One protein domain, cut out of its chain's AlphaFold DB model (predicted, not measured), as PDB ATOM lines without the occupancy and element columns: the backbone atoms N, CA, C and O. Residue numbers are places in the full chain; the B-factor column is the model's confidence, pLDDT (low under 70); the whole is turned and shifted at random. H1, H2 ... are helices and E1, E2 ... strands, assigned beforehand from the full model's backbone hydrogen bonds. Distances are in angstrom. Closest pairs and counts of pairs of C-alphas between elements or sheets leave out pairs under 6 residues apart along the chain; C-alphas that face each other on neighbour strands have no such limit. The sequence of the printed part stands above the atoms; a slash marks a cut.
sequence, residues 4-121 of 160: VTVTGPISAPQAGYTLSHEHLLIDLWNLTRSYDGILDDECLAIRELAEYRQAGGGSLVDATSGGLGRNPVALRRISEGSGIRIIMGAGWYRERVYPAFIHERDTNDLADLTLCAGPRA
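AT A GLANCE: This is residues 4 to 121 of the 160 residues of an uncharacterized protein of Acidobacteria bacterium (UniProt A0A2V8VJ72). A small parallel sheet, E2 E3 E4, has helices H3 and H4 packed over one face, touching each other at a steep tilt, with E1 and H1 at one end of it; beyond the strands' other ends, two loop-rich arms reach out, one holding H2, the other H5 and H6. The second arm folds back, with residues 104 to 109 standing free. The printed part has 118 residues, with six named helices and four named strands in the order E1 H1 E2 H2 H3 E3 H4 E4 H5 H6; the class is mixed, helices and strands. The whole is compact, with a radius of gyration of the C-alphas of 15.2 A, yet flat, spanning 46 by 38 by 20 A.

HOW THE PARTS SIT: Start at the inner strand E3, residues 57 to 62. Beside it is the edge strand E2, residues 17 to 22, parallel at 22 degrees, with N 61 and O 19 2.9 A apart, within hydrogen-bond range. The other edge strand, E4, residues 85 to 88, is parallel to E3 at 14 degrees, with N 62 and O 87 at 2.8 A. Look next at H3, residues 42 to 54, over E3 at a height over the sheet of 11.2 A, and H4, residues 72 to 82, over E4 at 8.5 A; both run along the strands on the same face, in two layers, helices on one face of a sheet. H3 and H4 touch at a steep tilt of 46 degrees, the same way, the closest C-alphas being those of Ala 50 and Ser 82, 4.9 A apart. Two strand-helix-strand units, parallel neighbour strands with helices between, have right-handed crossovers: E3, H4, E4, and E2, H3 and H2, residues 29 to 32, E3. H1, residues 12 to 15, only grazes the sheet. E1, residues 8 to 10, pairs with no named strand and is near E4. H2, H5, residues 100 to 103, and H6, residues 107 to 116, are not on the sheet; H5 and H6 are close but not clearly touching. In H3, H4 and H6 every O i to N i+4 pair is within hydrogen-bond range; H1, H2 and H5 are too short for one.

IN THESE COORDINATES: Find C-alpha 8, where E1 begins, at (12.098, -12.026, -24.158). H3 spans 18.4 A from C-alpha 42 at (23.960, -2.225, -11.278), H4 15.3 A, E3 14.4 A and E2 13.6 A. H6 runs 14.3 A to C-alpha 116 at (22.131, -24.232, -24.822).

THE WHOLE: The C-alphas farthest apart, of Gln 54 and Glu 104, are 46.4 A apart. The printed part has no cut, and E4 to H5 is a long link. Confidence is low, under 70, at residues 117 to 121.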
ATOM      1  N   VAL A   4      16.338 -11.717 -29.763       97.06
ATOM      2  CA  VAL A   4      16.174 -12.272 -28.422       97.06
ATOM      3  C   VAL A   4      16.834 -11.349 -27.397       97.06
ATOM      4  O   VAL A   4      18.042 -11.137 -27.444       97.06
ATOM      5  N   THR A   5      16.048 -10.826 -26.454       97.94
ATOM      6  CA  THR A   5      16.539 -10.009 -25.332       97.94
ATOM      7  C   THR A   5      16.475 -10.790 -24.021       97.94
ATOM      8  O   THR A   5      15.799 -11.818 -23.928       97.94
ATOM      9  N   VAL A   6      17.114 -10.275 -22.971       97.69
ATOM     10  CA  VAL A   6      17.064 -10.857 -21.614       97.69
ATOM     11  C   VAL A   6      15.661 -10.852 -20.984       97.69
ATOM     12  O   VAL A   6      15.407 -11.597 -20.038       97.69
ATOM     13  N   THR A   7      14.736 -10.051 -21.519       97.69
ATOM     14  CA  THR A   7      13.323  -9.994 -21.109       97.69
ATOM     15  C   THR A   7      12.375 -10.711 -22.075       97.69
ATOM     16  O   THR A   7      11.172 -10.738 -21.833       97.69
ATOM     17  N   GLY A   8      12.890 -11.306 -23.158       96.75
ATOM     18  CA  GLY A   8      12.098 -12.026 -24.158       96.75
ATOM     19  C   GLY A   8      12.336 -11.563 -25.601       96.75
ATOM     20  O   GLY A   8      13.128 -10.651 -25.851       96.75
ATOM     21  N   PRO A   9      11.693 -12.211 -26.585       97.62
ATOM     22  CA  PRO A   9      11.851 -11.863 -27.992       97.62
ATOM     23  C   PRO A   9      11.164 -10.535 -28.346       97.62
ATOM     24  O   PRO A   9      10.093 -10.220 -27.833       97.62
ATOM     25  N   ILE A  10      11.761  -9.796 -29.279       97.56
ATOM     26  CA  ILE A  10      11.231  -8.566 -29.881       97.56
ATOM     27  C   ILE A  10      11.318  -8.647 -31.411       97.56
ATOM     28  O   ILE A  10      12.085  -9.435 -31.969       97.56
ATOM     29  N   SER A  11      10.555  -7.819 -32.118       97.25
ATOM     30  CA  SER A  11      10.732  -7.604 -33.556       97.25
ATOM     31  C   SER A  11      11.871  -6.613 -33.829       97.25
ATOM     32  O   SER A  11      12.231  -5.810 -32.971       97.25
ATOM     33  N   ALA A  12      12.433  -6.635 -35.042       95.88
ATOM     34  CA  ALA A  12      13.499  -5.701 -35.416       95.88
ATOM     35  C   ALA A  12      13.102  -4.212 -35.263       95.88
ATOM     36  O   ALA A  12      13.889  -3.464 -34.689       95.88
ATOM     37  N   PRO A  13      11.885  -3.766 -35.647       96.38
ATOM     38  CA  PRO A  13      11.465  -2.380 -35.408       96.38
ATOM     39  C   PRO A  13      11.407  -1.980 -33.926       96.38
ATOM     40  O   PRO A  13      11.594  -0.812 -33.598       96.38
ATOM     41  N   GLN A  14      11.171  -2.930 -33.014       96.31
ATOM     42  CA  GLN A  14      11.134  -2.657 -31.574       96.31
ATOM     43  C   GLN A  14      12.521  -2.410 -30.962       96.31
ATOM     44  O   GLN A  14      12.589  -1.932 -29.828       96.31
ATOM     45  N   ALA A  15      13.609  -2.732 -31.671       96.75
ATOM     46  CA  ALA A  15      14.969  -2.488 -31.195       96.75
ATOM     47  C   ALA A  15      15.278  -0.986 -31.073       96.75
ATOM     48  O   ALA A  15      15.961  -0.582 -30.135       96.75
ATOM     49  N   GLY A  16      14.724  -0.153 -31.963       97.00
ATOM     50  CA  GLY A  16      14.984   1.289 -31.986       97.00
ATOM     51  C   GLY A  16      16.462   1.625 -32.216       97.00
ATOM     52  O   GLY A  16      17.208   0.840 -32.808       97.00
ATOM     53  N   TYR A  17      16.896   2.796 -31.739       98.06
ATOM     54  CA  TYR A  17      18.317   3.147 -31.753       98.06
ATOM     55  C   TYR A  17      19.089   2.169 -30.863       98.06
ATOM     56  O   TYR A  17      18.645   1.857 -29.753       98.06
ATOM     57  N   THR A  18      20.185   1.622 -31.387       98.50
ATOM     58  CA  THR A  18      20.858   0.462 -30.796       98.50
ATOM     59  C   THR A  18      22.353   0.703 -30.671       98.50
ATOM     60  O   THR A  18      23.020   0.920 -31.681       98.50
ATOM     61  N   LEU A  19      22.879   0.588 -29.449       98.50
ATOM     62  CA  LEU A  19      24.317   0.475 -29.212       98.50
ATOM     63  C   LEU A  19      24.733  -0.983 -29.427       98.50
ATOM     64  O   LEU A  19      24.259  -1.890 -28.743       98.50
ATOM     65  N   SER A  20      25.554  -1.232 -30.442       97.94
ATOM     66  CA  SER A  20      25.829  -2.585 -30.933       97.94
ATOM     67  C   SER A  20      26.908  -3.340 -30.154       97.94
ATOM     68  O   SER A  20      27.055  -4.543 -30.374       97.94
ATOM     69  N   HIS A  21      27.652  -2.674 -29.266       98.38
ATOM     70  CA  HIS A  21      28.706  -3.292 -28.460       98.38
ATOM     71  C   HIS A  21      28.923  -2.505 -27.168       98.38
ATOM     72  O   HIS A  21      29.619  -1.499 -27.177       98.38
ATOM     73  N   GLU A  22      28.397  -3.008 -26.055       98.38
ATOM     74  CA  GLU A  22      28.557  -2.401 -24.730       98.38
ATOM     75  C   GLU A  22      28.910  -3.447 -23.663       98.38
ATOM     76  O   GLU A  22      28.782  -4.657 -23.877       98.38
ATOM     77  N   HIS A  23      29.331  -2.973 -22.491       98.06
ATOM     78  CA  HIS A  23      29.596  -3.796 -21.312       98.06
ATOM     79  C   HIS A  23      28.941  -3.159 -20.087       98.06
ATOM     80  O   HIS A  23      29.439  -2.163 -19.573       98.06
ATOM     81  N   LEU A  24      27.831  -3.726 -19.609       98.12
ATOM     82  CA  LEU A  24      27.106  -3.156 -18.466       98.12
ATOM     83  C   LEU A  24      27.700  -3.580 -17.128       98.12
ATOM     84  O   LEU A  24      27.685  -2.817 -16.168       98.12
ATOM     85  N   LEU A  25      28.195  -4.815 -17.067       98.00
ATOM     86  CA  LEU A  25      28.915  -5.364 -15.927       98.00
ATOM     87  C   LEU A  25      30.066  -6.205 -16.466       98.00
ATOM     88  O   LEU A  25      29.831  -7.134 -17.240       98.00
ATOM     89  N   ILE A  26      31.292  -5.904 -16.052       97.75
ATOM     90  CA  ILE A  26      32.488  -6.577 -16.558       97.75
ATOM     91  C   ILE A  26      33.569  -6.654 -15.485       97.75
ATOM     92  O   ILE A  26      33.740  -5.734 -14.693       97.75
ATOM     93  N   ASP A  27      34.314  -7.757 -15.467       96.19
ATOM     94  CA  ASP A  27      35.500  -7.929 -14.628       96.19
ATOM     95  C   ASP A  27      36.713  -8.257 -15.505       96.19
ATOM     96  O   ASP A  27      36.918  -9.399 -15.930       96.19
ATOM     97  N   LEU A  28      37.535  -7.240 -15.776       96.00
ATOM     98  CA  LEU A  28      38.782  -7.376 -16.530       96.00
ATOM     99  C   LEU A  28      40.004  -7.639 -15.643       96.00
ATOM    100  O   LEU A  28      41.126  -7.647 -16.158       96.00
ATOM    101  N   TRP A  29      39.844  -7.899 -14.340       93.62
ATOM    102  CA  TRP A  29      40.970  -8.043 -13.409       93.62
ATOM    103  C   TRP A  29      42.027  -9.040 -13.893       93.62
ATOM    104  O   TRP A  29      43.231  -8.803 -13.787       93.62
ATOM    105  N   ASN A  30      41.595 -10.174 -14.448       90.44
ATOM    106  CA  ASN A  30      42.500 -11.224 -14.921       90.44
ATOM    107  C   ASN A  30      43.230 -10.872 -16.229       90.44
ATOM    108  O   ASN A  30      44.185 -11.559 -16.598       90.44
ATOM    109  N   LEU A  31      42.830  -9.790 -16.899       91.44
ATOM    110  CA  LEU A  31      43.456  -9.274 -18.113       91.44
ATOM    111  C   LEU A  31      44.345  -8.062 -17.823       91.44
ATOM    112  O   LEU A  31      45.495  -8.038 -18.262       91.44
ATOM    113  N   THR A  32      43.843  -7.082 -17.075       93.12
ATOM    114  CA  THR A  32      44.507  -5.778 -16.919       93.12
ATOM    115  C   THR A  32      45.173  -5.587 -15.563       93.12
ATOM    116  O   THR A  32      46.063  -4.752 -15.458       93.12
ATOM    117  N   ARG A  33      44.784  -6.357 -14.533       92.88
ATOM    118  CA  ARG A  33      45.216  -6.154 -13.135       92.88
ATOM    119  C   ARG A  33      44.946  -4.727 -12.619       92.88
ATOM    120  O   ARG A  33      45.647  -4.266 -11.726       92.88
ATOM    121  N   SER A  34      43.928  -4.058 -13.165       94.88
ATOM    122  CA  SER A  34      43.465  -2.737 -12.726       94.88
ATOM    123  C   SER A  34      42.001  -2.795 -12.293       94.88
ATOM    124  O   SER A  34      41.215  -3.570 -12.847       94.88
ATOM    125  N   TYR A  35      41.643  -1.956 -11.320       94.25
ATOM    126  CA  TYR A  35      40.259  -1.732 -10.908       94.25
ATOM    127  C   TYR A  35      39.463  -0.919 -11.937       94.25
ATOM    128  O   TYR A  35      38.256  -1.103 -12.017       94.25
ATOM    129  N   ASP A  36      40.119  -0.130 -12.796       95.25
ATOM    130  CA  ASP A  36      39.440   0.648 -13.852       95.25
ATOM    131  C   ASP A  36      38.727  -0.246 -14.879       95.25
ATOM    132  O   ASP A  36      37.834   0.189 -15.598       95.25
ATOM    133  N   GLY A  37      39.138  -1.513 -14.970       94.31
ATOM    134  CA  GLY A  37      38.513  -2.513 -15.833       94.31
ATOM    135  C   GLY A  37      37.383  -3.297 -15.163       94.31
ATOM    136  O   GLY A  37      37.002  -4.347 -15.683       94.31
ATOM    137  N   ILE A  38      36.906  -2.866 -13.994       96.94
ATOM    138  CA  ILE A  38      35.827  -3.524 -13.255       96.94
ATOM    139  C   ILE A  38      34.623  -2.588 -13.209       96.94
ATOM    140  O   ILE A  38      34.691  -1.514 -12.620       96.94
ATOM    141  N   LEU A  39      33.513  -3.027 -13.801       97.88
ATOM    142  CA  LEU A  39      32.210  -2.372 -13.715       97.88
ATOM    143  C   LEU A  39      31.246  -3.333 -13.013       97.88
ATOM    144  O   LEU A  39      30.910  -4.385 -13.561       97.88
ATOM    145  N   ASP A  40      30.833  -3.004 -11.790       96.56
ATOM    146  CA  ASP A  40      30.010  -3.883 -10.949       96.56
ATOM    147  C   ASP A  40      28.825  -3.188 -10.248       96.56
ATOM    148  O   ASP A  40      28.109  -3.826  -9.467       96.56
ATOM    149  N   ASP A  41      28.557  -1.920 -10.577       98.00
ATOM    150  CA  ASP A  41      27.441  -1.138 -10.034       98.00
ATOM    151  C   ASP A  41      26.193  -1.206 -10.940       98.00
ATOM    152  O   ASP A  41      26.041  -0.465 -11.915       98.00
ATOM    153  N   GLU A  42      25.252  -2.092 -10.586       98.06
ATOM    154  CA  GLU A  42      23.960  -2.225 -11.278       98.06
ATOM    155  C   GLU A  42      23.116  -0.935 -11.221       98.06
ATOM    156  O   GLU A  42      22.385  -0.638 -12.166       98.06
ATOM    157  N   CYS A  43      23.184  -0.172 -10.125       98.44
ATOM    158  CA  CYS A  43      22.381   1.039  -9.946       98.44
ATOM    159  C   CYS A  43      22.886   2.178 -10.832       98.44
ATOM    160  O   CYS A  43      22.076   2.907 -11.412       98.44
ATOM    161  N   LEU A  44      24.207   2.319 -10.962       98.50
ATOM    162  CA  LEU A  44      24.814   3.252 -11.903       98.50
ATOM    163  C   LEU A  44      24.464   2.877 -13.347       98.50
ATOM    164  O   LEU A  44      23.958   3.729 -14.075       98.50
ATOM    165  N   ALA A  45      24.615   1.602 -13.724       98.62
ATOM    166  CA  ALA A  45      24.263   1.131 -15.065       98.62
ATOM    167  C   ALA A  45      22.792   1.428 -15.414       98.62
ATOM    168  O   ALA A  45      22.488   1.896 -16.509       98.62
ATOM    169  N   ILE A  46      21.858   1.223 -14.476       98.81
ATOM    170  CA  ILE A  46      20.441   1.571 -14.675       98.81
ATOM    171  C   ILE A  46      20.259   3.068 -14.947       98.81
ATOM    172  O   ILE A  46      19.478   3.429 -15.830       98.81
ATOM    173  N   ARG A  47      20.956   3.936 -14.205       98.62
ATOM    174  CA  ARG A  47      20.864   5.393 -14.370       98.62
ATOM    175  C   ARG A  47      21.396   5.850 -15.724       98.62
ATOM    176  O   ARG A  47      20.685   6.568 -16.419       98.62
ATOM    177  N   GLU A  48      22.581   5.399 -16.124       98.62
ATOM    178  CA  GLU A  48      23.158   5.764 -17.427       98.62
ATOM    179  C   GLU A  48      22.279   5.278 -18.585       98.62
ATOM    180  O   GLU A  48      22.021   6.007 -19.544       98.62
ATOM    181  N   LEU A  49      21.712   4.074 -18.473       98.69
ATOM    182  CA  LEU A  49      20.776   3.575 -19.476       98.69
ATOM    183  C   LEU A  49      19.435   4.314 -19.483       98.69
ATOM    184  O   LEU A  49      18.804   4.411 -20.537       98.69
ATOM    185  N   ALA A  50      18.990   4.849 -18.347       98.06
ATOM    186  CA  ALA A  50      17.820   5.718 -18.307       98.06
ATOM    187  C   ALA A  50      18.080   7.037 -19.056       98.06
ATOM    188  O   ALA A  50      17.191   7.508 -19.766       98.06
ATOM    189  N   GLU A  51      19.289   7.597 -18.970       98.50
ATOM    190  CA  GLU A  51      19.702   8.763 -19.765       98.50
ATOM    191  C   GLU A  51      19.767   8.423 -21.260       98.50
ATOM    192  O   GLU A  51      19.184   9.129 -22.086       98.50
ATOM    193  N   TYR A  52      20.363   7.281 -21.619       98.62
ATOM    194  CA  TYR A  52      20.359   6.784 -22.999       98.62
ATOM    195  C   TYR A  52      18.934   6.627 -23.550       98.62
ATOM    196  O   TYR A  52      18.637   7.049 -24.669       98.62
ATOM    197  N   ARG A  53      18.013   6.081 -22.747       98.38
ATOM    198  CA  ARG A  53      16.594   5.974 -23.105       98.38
ATOM    199  C   ARG A  53      15.965   7.345 -23.352       98.38
ATOM    200  O   ARG A  53      15.229   7.500 -24.327       98.38
ATOM    201  N   GLN A  54      16.238   8.330 -22.494       98.31
ATOM    202  CA  GLN A  54      15.739   9.703 -22.652       98.31
ATOM    203  C   GLN A  54      16.265  10.368 -23.930       98.31
ATOM    204  O   GLN A  54      15.531  11.120 -24.568       98.31
ATOM    205  N   ALA A  55      17.483  10.030 -24.355       98.38
ATOM    206  CA  ALA A  55      18.062  10.474 -25.621       98.38
ATOM    207  C   ALA A  55      17.493   9.754 -26.868       98.38
ATOM    208  O   ALA A  55      17.925  10.029 -27.985       98.38
ATOM    209  N   GLY A  56      16.527   8.839 -26.708       98.00
ATOM    210  CA  GLY A  56      15.907   8.080 -27.805       98.00
ATOM    211  C   GLY A  56      16.468   6.666 -28.004       98.00
ATOM    212  O   GLY A  56      16.094   5.984 -28.962       98.00
ATOM    213  N   GLY A  57      17.336   6.206 -27.100       98.31
ATOM    214  CA  GLY A  57      17.863   4.846 -27.076       98.31
ATOM    215  C   GLY A  57      16.772   3.787 -26.910       98.31
ATOM    216  O   GLY A  57      15.899   3.893 -26.046       98.31
ATOM    217  N   GLY A  58      16.815   2.743 -27.739       98.25
ATOM    218  CA  GLY A  58      15.830   1.658 -27.727       98.25
ATOM    219  C   GLY A  58      16.372   0.337 -27.184       98.25
ATOM    220  O   GLY A  58      15.677  -0.361 -26.430       98.25
ATOM    221  N   SER A  59      17.604  -0.008 -27.557       98.69
ATOM    222  CA  SER A  59      18.253  -1.255 -27.152       98.69
ATOM    223  C   SER A  59      19.778  -1.149 -27.122       98.69
ATOM    224  O   SER A  59      20.353  -0.147 -27.557       98.69
ATOM    225  N   LEU A  60      20.425  -2.184 -26.589       98.69
ATOM    226  CA  LEU A  60      21.867  -2.387 -26.694       98.69
ATOM    227  C   LEU A  60      22.232  -3.872 -26.704       98.69
ATOM    228  O   LEU A  60      21.440  -4.719 -26.276       98.69
ATOM    229  N   VAL A  61      23.449  -4.174 -27.148       98.69
ATOM    230  CA  VAL A  61      24.057  -5.506 -27.069       98.69
ATOM    231  C   VAL A  61      25.138  -5.512 -25.988       98.69
ATOM    232  O   VAL A  61      26.143  -4.818 -26.117       98.69
ATOM    233  N   ASP A  62      24.956  -6.326 -24.948       98.56
ATOM    234  CA  ASP A  62      25.997  -6.588 -23.955       98.56
ATOM    235  C   ASP A  62      26.946  -7.674 -24.487       98.56
ATOM    236  O   ASP A  62      26.571  -8.843 -24.636       98.56
ATOM    237  N   ALA A  63      28.178  -7.275 -24.797       97.50
ATOM    238  CA  ALA A  63      29.219  -8.123 -25.368       97.50
ATOM    239  C   ALA A  63      30.064  -8.841 -24.296       97.50
ATOM    240  O   ALA A  63      31.114  -9.418 -24.599       97.50
ATOM    241  N   THR A  64      29.634  -8.829 -23.031       96.94
ATOM    242  CA  THR A  64      30.338  -9.508 -21.942       96.94
ATOM    243  C   THR A  64      30.132 -11.012 -22.066       96.94
ATOM    244  O   THR A  64      29.039 -11.539 -21.864       96.94
ATOM    245  N   SER A  65      31.201 -11.731 -22.401       93.12
ATOM    246  CA  SER A  65      31.184 -13.174 -22.650       93.12
ATOM    247  C   SER A  65      31.787 -13.980 -21.488       93.12
ATOM    248  O   SER A  65      32.101 -13.459 -20.411       93.12
ATOM    249  N   GLY A  66      31.889 -15.301 -21.663       90.31
ATOM    250  CA  GLY A  66      32.512 -16.194 -20.691       90.31
ATOM    251  C   GLY A  66      33.949 -15.774 -20.366       90.31
ATOM    252  O   GLY A  66      34.738 -15.484 -21.264       90.31
ATOM    253  N   GLY A  67      34.270 -15.747 -19.070       89.56
ATOM    254  CA  GLY A  67      35.559 -15.273 -18.553       89.56
ATOM    255  C   GLY A  67      35.589 -13.790 -18.163       89.56
ATOM    256  O   GLY A  67      36.509 -13.389 -17.461       89.56
ATOM    257  N   LEU A  68      34.578 -13.000 -18.552       94.75
ATOM    258  CA  LEU A  68      34.497 -11.554 -18.277       94.75
ATOM    259  C   LEU A  68      33.433 -11.162 -17.237       94.75
ATOM    260  O   LEU A  68      33.201  -9.982 -17.006       94.75
ATOM    261  N   GLY A  69      32.763 -12.137 -16.613       93.62
ATOM    262  CA  GLY A  69      31.765 -11.873 -15.567       93.62
ATOM    263  C   GLY A  69      30.308 -11.770 -16.040       93.62
ATOM    264  O   GLY A  69      29.470 -11.294 -15.278       93.62
ATOM    265  N   ARG A  70      29.972 -12.262 -17.245       95.12
ATOM    266  CA  ARG A  70      28.595 -12.268 -17.786       95.12
ATOM    267  C   ARG A  70      27.551 -12.703 -16.746       95.12
ATOM    268  O   ARG A  70      27.644 -13.797 -16.182       95.12
ATOM    269  N   ASN A  71      26.514 -11.884 -16.548       96.56
ATOM    270  CA  ASN A  71      25.485 -12.109 -15.530       96.56
ATOM    271  C   ASN A  71      24.053 -11.892 -16.073       96.56
ATOM    272  O   ASN A  71      23.497 -10.804 -15.930       96.56
ATOM    273  N   PRO A  72      23.407 -12.936 -16.635       95.81
ATOM    274  CA  PRO A  72      22.071 -12.823 -17.233       95.81
ATOM    275  C   PRO A  72      20.987 -12.305 -16.274       95.81
ATOM    276  O   PRO A  72      20.061 -11.613 -16.691       95.81
ATOM    277  N   VAL A  73      21.087 -12.638 -14.980       97.38
ATOM    278  CA  VAL A  73      20.085 -12.239 -13.978       97.38
ATOM    279  C   VAL A  73      20.195 -10.744 -13.674       97.38
ATOM    280  O   VAL A  73      19.171 -10.075 -13.559       97.38
ATOM    281  N   ALA A  74      21.418 -10.218 -13.574       98.06
ATOM    282  CA  ALA A  74      21.644  -8.784 -13.413       98.06
ATOM    283  C   ALA A  74      21.225  -8.008 -14.667       98.06
ATOM    284  O   ALA A  74      20.485  -7.040 -14.552       98.06
ATOM    285  N   LEU A  75      21.576  -8.492 -15.866       98.50
ATOM    286  CA  LEU A  75      21.140  -7.866 -17.121       98.50
ATOM    287  C   LEU A  75      19.612  -7.772 -17.224       98.50
ATOM    288  O   LEU A  75      19.089  -6.756 -17.673       98.50
ATOM    289  N   ARG A  76      18.874  -8.791 -16.762       98.56
ATOM    290  CA  ARG A  76      17.406  -8.733 -16.704       98.56
ATOM    291  C   ARG A  76      16.910  -7.625 -15.770       98.56
ATOM    292  O   ARG A  76      16.049  -6.856 -16.182       98.56
ATOM    293  N   ARG A  77      17.483  -7.501 -14.564       98.69
ATOM    294  CA  ARG A  77      17.148  -6.410 -13.627       98.69
ATOM    295  C   ARG A  77      17.481  -5.033 -14.197       98.69
ATOM    296  O   ARG A  77      16.670  -4.124 -14.071       98.69
ATOM    297  N   ILE A  78      18.638  -4.884 -14.845       98.75
ATOM    298  CA  ILE A  78      19.052  -3.626 -15.473       98.75
ATOM    299  C   ILE A  78      18.096  -3.258 -16.616       98.75
ATOM    300  O   ILE A  78      17.680  -2.106 -16.720       98.75
ATOM    301  N   SER A  79      17.694  -4.232 -17.441       98.69
ATOM    302  CA  SER A  79      16.719  -4.021 -18.521       98.69
ATOM    303  C   SER A  79      15.367  -3.559 -17.967       98.69
ATOM    304  O   SER A  79      14.823  -2.557 -18.427       98.69
ATOM    305  N   GLU A  80      14.855  -4.239 -16.935       98.44
ATOM    306  CA  GLU A  80      13.599  -3.881 -16.261       98.44
ATOM    307  C   GLU A  80      13.671  -2.497 -15.587       98.44
ATOM    308  O   GLU A  80      12.731  -1.716 -15.709       98.44
ATOM    309  N   GLY A  81      14.782  -2.164 -14.919       98.31
ATOM    310  CA  GLY A  81      14.957  -0.898 -14.199       98.31
ATOM    311  C   GLY A  81      15.201   0.325 -15.090       98.31
ATOM    312  O   GLY A  81      14.771   1.422 -14.746       98.31
ATOM    313  N   SER A  82      15.869   0.153 -16.235       98.31
ATOM    314  CA  SER A  82      16.178   1.247 -17.177       98.31
ATOM    315  C   SER A  82      15.134   1.417 -18.285       98.31
ATOM    316  O   SER A  82      15.044   2.472 -18.914       98.31
ATOM    317  N   GLY A  83      14.361   0.368 -18.579       97.75
ATOM    318  CA  GLY A  83      13.479   0.311 -19.744       97.75
ATOM    319  C   GLY A  83      14.217   0.153 -21.081       97.75
ATOM    320  O   GLY A  83      13.587   0.283 -22.134       97.75
ATOM    321  N   ILE A  84      15.529  -0.109 -21.072       98.56
ATOM    322  CA  ILE A  84      16.310  -0.460 -22.264       98.56
ATOM    323  C   ILE A  84      16.225  -1.962 -22.520       98.56
ATOM    324  O   ILE A  84      16.319  -2.778 -21.606       98.56
ATOM    325  N   ARG A  85      16.081  -2.346 -23.789       98.62
ATOM    326  CA  ARG A  85      16.109  -3.751 -24.214       98.62
ATOM    327  C   ARG A  85      17.553  -4.216 -24.345       98.62
ATOM    328  O   ARG A  85      18.302  -3.649 -25.132       98.62
ATOM    329  N   ILE A  86      17.933  -5.259 -23.613       98.75
ATOM    330  CA  ILE A  86      19.315  -5.757 -23.612       98.75
ATOM    331  C   ILE A  86      19.383  -7.090 -24.359       98.75
ATOM    332  O   ILE A  86      18.745  -8.071 -23.961       98.75
ATOM    333  N   ILE A  87      20.171  -7.133 -25.432       98.38
ATOM    334  CA  ILE A  87      20.582  -8.362 -26.111       98.38
ATOM    335  C   ILE A  87      21.862  -8.850 -25.434       98.38
ATOM    336  O   ILE A  87      22.851  -8.132 -25.389       98.38
ATOM    337  N   MET A  88      21.859 -10.069 -24.903       97.94
ATOM    338  CA  MET A  88      23.035 -10.631 -24.236       97.94
ATOM    339  C   MET A  88      23.858 -11.474 -25.211       97.94
ATOM    340  O   MET A  88      23.329 -12.395 -25.837       97.94
ATOM    341  N   GLY A  89      25.161 -11.208 -25.281       94.94
ATOM    342  CA  GLY A  89      26.119 -12.011 -26.027       94.94
ATOM    343  C   GLY A  89      26.360 -13.412 -25.444       94.94
ATOM    344  O   GLY A  89      25.947 -13.768 -24.332       94.94
ATOM    345  N   ALA A  90      27.074 -14.235 -26.210       93.62
ATOM    346  CA  ALA A  90      27.460 -15.591 -25.829       93.62
ATOM    347  C   ALA A  90      28.914 -15.915 -26.196       93.62
ATOM    348  O   ALA A  90      29.644 -15.057 -26.683       93.62
ATOM    349  N   GLY A  91      29.338 -17.145 -25.903       93.25
ATOM    350  CA  GLY A  91      30.701 -17.617 -26.141       93.25
ATOM    351  C   GLY A  91      31.693 -17.224 -25.045       93.25
ATOM    352  O   GLY A  91      31.313 -16.959 -23.900       93.25
ATOM    353  N   TRP A  92      32.973 -17.203 -25.415       93.62
ATOM    354  CA  TRP A  92      34.126 -16.944 -24.549       93.62
ATOM    355  C   TRP A  92      35.057 -15.928 -25.208       93.62
ATOM    356  O   TRP A  92      35.095 -15.837 -26.431       93.62
ATOM    357  N   TYR A  93      35.787 -15.156 -24.400       93.12
ATOM    358  CA  TYR A  93      36.534 -14.001 -24.900       93.12
ATOM    359  C   TYR A  93      37.915 -14.335 -25.483       93.12
ATOM    360  O   TYR A  93      38.078 -14.464 -26.691       93.12
ATOM    361  N   ARG A  94      38.934 -14.432 -24.624       92.06
ATOM    362  CA  ARG A  94      40.331 -14.661 -25.007       92.06
ATOM    363  C   ARG A  94      40.944 -15.722 -24.111       92.06
ATOM    364  O   ARG A  94      40.573 -15.824 -22.946       92.06
ATOM    365  N   GLU A  95      41.948 -16.412 -24.641       91.06
ATOM    366  CA  GLU A  95      42.657 -17.528 -24.001       91.06
ATOM    367  C   GLU A  95      42.985 -17.303 -22.521       91.06
ATOM    368  O   GLU A  95      42.710 -18.151 -21.680       91.06
ATOM    369  N   ARG A  96      43.470 -16.109 -22.166       90.25
ATOM    370  CA  ARG A  96      43.853 -15.766 -20.788       90.25
ATOM    371  C   ARG A  96      42.712 -15.847 -19.762       90.25
ATOM    372  O   ARG A  96      42.978 -15.933 -18.568       90.25
ATOM    373  N   VAL A  97      41.463 -15.771 -20.211       91.31
ATOM    374  CA  VAL A  97      40.263 -15.873 -19.368       91.31
ATOM    375  C   VAL A  97      39.393 -17.073 -19.741       91.31
ATOM    376  O   VAL A  97      38.247 -17.165 -19.297       91.31
ATOM    377  N   TYR A  98      39.915 -18.002 -20.545       92.12
ATOM    378  CA  TYR A  98      39.201 -19.234 -20.829       92.12
ATOM    379  C   TYR A  98      39.111 -20.107 -19.575       92.12
ATOM    380  O   TYR A  98      40.101 -20.298 -18.865       92.12
ATOM    381  N   PRO A  99      37.925 -20.656 -19.276       89.06
ATOM    382  CA  PRO A  99      37.830 -21.737 -18.313       89.06
ATOM    383  C   PRO A  99      38.521 -22.991 -18.869       89.06
ATOM    384  O   PRO A  99      38.483 -23.237 -20.073       89.06
ATOM    385  N   ALA A 100      39.104 -23.806 -17.983       90.19
ATOM    386  CA  ALA A 100      39.919 -24.970 -18.353       90.19
ATOM    387  C   ALA A 100      39.232 -25.914 -19.358       90.19
ATOM    388  O   ALA A 100      39.862 -26.348 -20.318       90.19
ATOM    389  N   PHE A 101      37.918 -26.126 -19.206       89.62
ATOM    390  CA  PHE A 101      37.143 -27.016 -20.076       89.62
ATOM    391  C   PHE A 101      37.187 -26.637 -21.564       89.62
ATOM    392  O   PHE A 101      36.867 -27.478 -22.399       89.62
ATOM    393  N   ILE A 102      37.536 -25.393 -21.918       92.56
ATOM    394  CA  ILE A 102      37.671 -24.976 -23.324       92.56
ATOM    395  C   ILE A 102      38.777 -25.759 -24.026       92.56
ATOM    396  O   ILE A 102      38.653 -26.051 -25.207       92.56
ATOM    397  N   HIS A 103      39.830 -26.133 -23.301       92.75
ATOM    398  CA  HIS A 103      40.947 -26.903 -23.843       92.75
ATOM    399  C   HIS A 103      40.685 -28.417 -23.855       92.75
ATOM    400  O   HIS A 103      41.460 -29.168 -24.437       92.75
ATOM    401  N   GLU A 104      39.610 -28.865 -23.206       94.31
ATOM    402  CA  GLU A 104      39.282 -30.283 -23.004       94.31
ATOM    403  C   GLU A 104      38.160 -30.768 -23.933       94.31
ATOM    404  O   GLU A 104      37.855 -31.958 -23.962       94.31
ATOM    405  N   ARG A 105      37.516 -29.850 -24.662       93.50
ATOM    406  CA  ARG A 105      36.331 -30.108 -25.485       93.50
ATOM    407  C   ARG A 105      36.608 -29.835 -26.951       93.50
ATOM    408  O   ARG A 105      37.403 -28.958 -27.285       93.50
ATOM    409  N   ASP A 106      35.911 -30.557 -27.819       95.94
ATOM    410  CA  ASP A 106      35.952 -30.276 -29.248       95.94
ATOM    411  C   ASP A 106      35.028 -29.109 -29.636       95.94
ATOM    412  O   ASP A 106      34.240 -28.583 -28.844       95.94
ATOM    413  N   THR A 107      35.129 -28.676 -30.891       95.19
ATOM    414  CA  THR A 107      34.359 -27.540 -31.405       95.19
ATOM    415  C   THR A 107      32.844 -27.770 -31.373       95.19
ATOM    416  O   THR A 107      32.101 -26.808 -31.175       95.19
ATOM    417  N   ASN A 108      32.367 -29.008 -31.544       96.00
ATOM    418  CA  ASN A 108      30.935 -29.308 -31.535       96.00
ATOM    419  C   ASN A 108      30.375 -29.218 -30.115       96.00
ATOM    420  O   ASN A 108      29.351 -28.570 -29.903       96.00
ATOM    421  N   ASP A 109      31.098 -29.751 -29.130       94.12
ATOM    422  CA  ASP A 109      30.740 -29.619 -27.717       94.12
ATOM    423  C   ASP A 109      30.640 -28.145 -27.291       94.12
ATOM    424  O   ASP A 109      29.738 -27.744 -26.547       94.12
ATOM    425  N   LEU A 110      31.567 -27.304 -27.760       93.19
ATOM    426  CA  LEU A 110      31.559 -25.867 -27.472       93.19
ATOM    427  C   LEU A 110      30.424 -25.124 -28.194       93.19
ATOM    428  O   LEU A 110      29.832 -24.193 -27.625       93.19
ATOM    429  N   ALA A 111      30.089 -25.535 -29.418       94.25
ATOM    430  CA  ALA A 111      28.936 -25.018 -30.145       94.25
ATOM    431  C   ALA A 111      27.631 -25.344 -29.403       94.25
ATOM    432  O   ALA A 111      26.829 -24.442 -29.147       94.25
ATOM    433  N   ASP A 112      27.463 -26.588 -28.950       93.38
ATOM    434  CA  ASP A 112      26.286 -27.036 -28.203       93.38
ATOM    435  C   ASP A 112      26.106 -26.271 -26.889       93.38
ATOM    436  O   ASP A 112      24.994 -25.846 -26.556       93.38
ATOM    437  N   LEU A 113      27.195 -26.008 -26.160       89.94
ATOM    438  CA  LEU A 113      27.164 -25.164 -24.962       89.94
ATOM    439  C   LEU A 113      26.701 -23.733 -25.262       89.94
ATOM    440  O   LEU A 113      25.952 -23.145 -24.476       89.94
ATOM    441  N   THR A 114      27.132 -23.168 -26.390       88.44
ATOM    442  CA  THR A 114      26.743 -21.814 -26.804       88.44
ATOM    443  C   THR A 114      25.258 -21.761 -27.166       88.44
ATOM    444  O   THR A 114      24.555 -20.845 -26.737       88.44
ATOM    445  N   LEU A 115      24.758 -22.779 -27.874       85.06
ATOM    446  CA  LEU A 115      23.346 -22.917 -28.237       85.06
ATOM    447  C   LEU A 115      22.449 -23.125 -27.006       85.06
ATOM    448  O   LEU A 115      21.398 -22.495 -26.890       85.06
ATOM    449  N   CYS A 116      22.876 -23.958 -26.054       71.06
ATOM    450  CA  CYS A 116      22.131 -24.232 -24.822       71.06
ATOM    451  C   CYS A 116      22.084 -23.040 -23.852       71.06
ATOM    452  O   CYS A 116      21.215 -22.999 -22.981       71.06
ATOM    453  N   ALA A 117      23.003 -22.078 -23.981       64.81
ATOM    454  CA  ALA A 117      23.035 -20.869 -23.159       64.81
ATOM    455  C   ALA A 117      22.043 -19.777 -23.617       64.81
ATOM    456  O   ALA A 117      21.818 -18.820 -22.873       64.81
ATOM    457  N   GLY A 118      21.458 -19.895 -24.814       55.25
ATOM    458  CA  GLY A 118      20.377 -19.023 -25.281       55.25
ATOM    459  C   GLY A 118      19.001 -19.459 -24.751       55.25
ATOM    460  O   GLY A 118      18.825 -20.610 -24.347       55.25
ATOM    461  N   PRO A 119      17.983 -18.579 -24.739       44.34
ATOM    462  CA  PRO A 119      16.627 -19.008 -24.426       44.34
ATOM    463  C   PRO A 119      16.123 -19.945 -25.527       44.34
ATOM    464  O   PRO A 119      16.161 -19.622 -26.715       44.34
ATOM    465  N   ARG A 120      15.639 -21.123 -25.125       37.47
ATOM    466  CA  ARG A 120      14.997 -22.070 -26.041       37.47
ATOM    467  C   ARG A 120      13.752 -21.423 -26.650       37.47
ATOM    468  O   ARG A 120      12.860 -20.998 -25.918       37.47
ATOM    469  N   ALA A 121      13.667 -21.402 -27.978       35.25
ATOM    470  CA  ALA A 121      12.393 -21.193 -28.659       35.25
ATOM    471  C   ALA A 121      11.398 -22.301 -28.244       35.25
ATOM    472  O   ALA A 121      11.834 -23.421 -27.949       35.25
TER     473      ALA A 121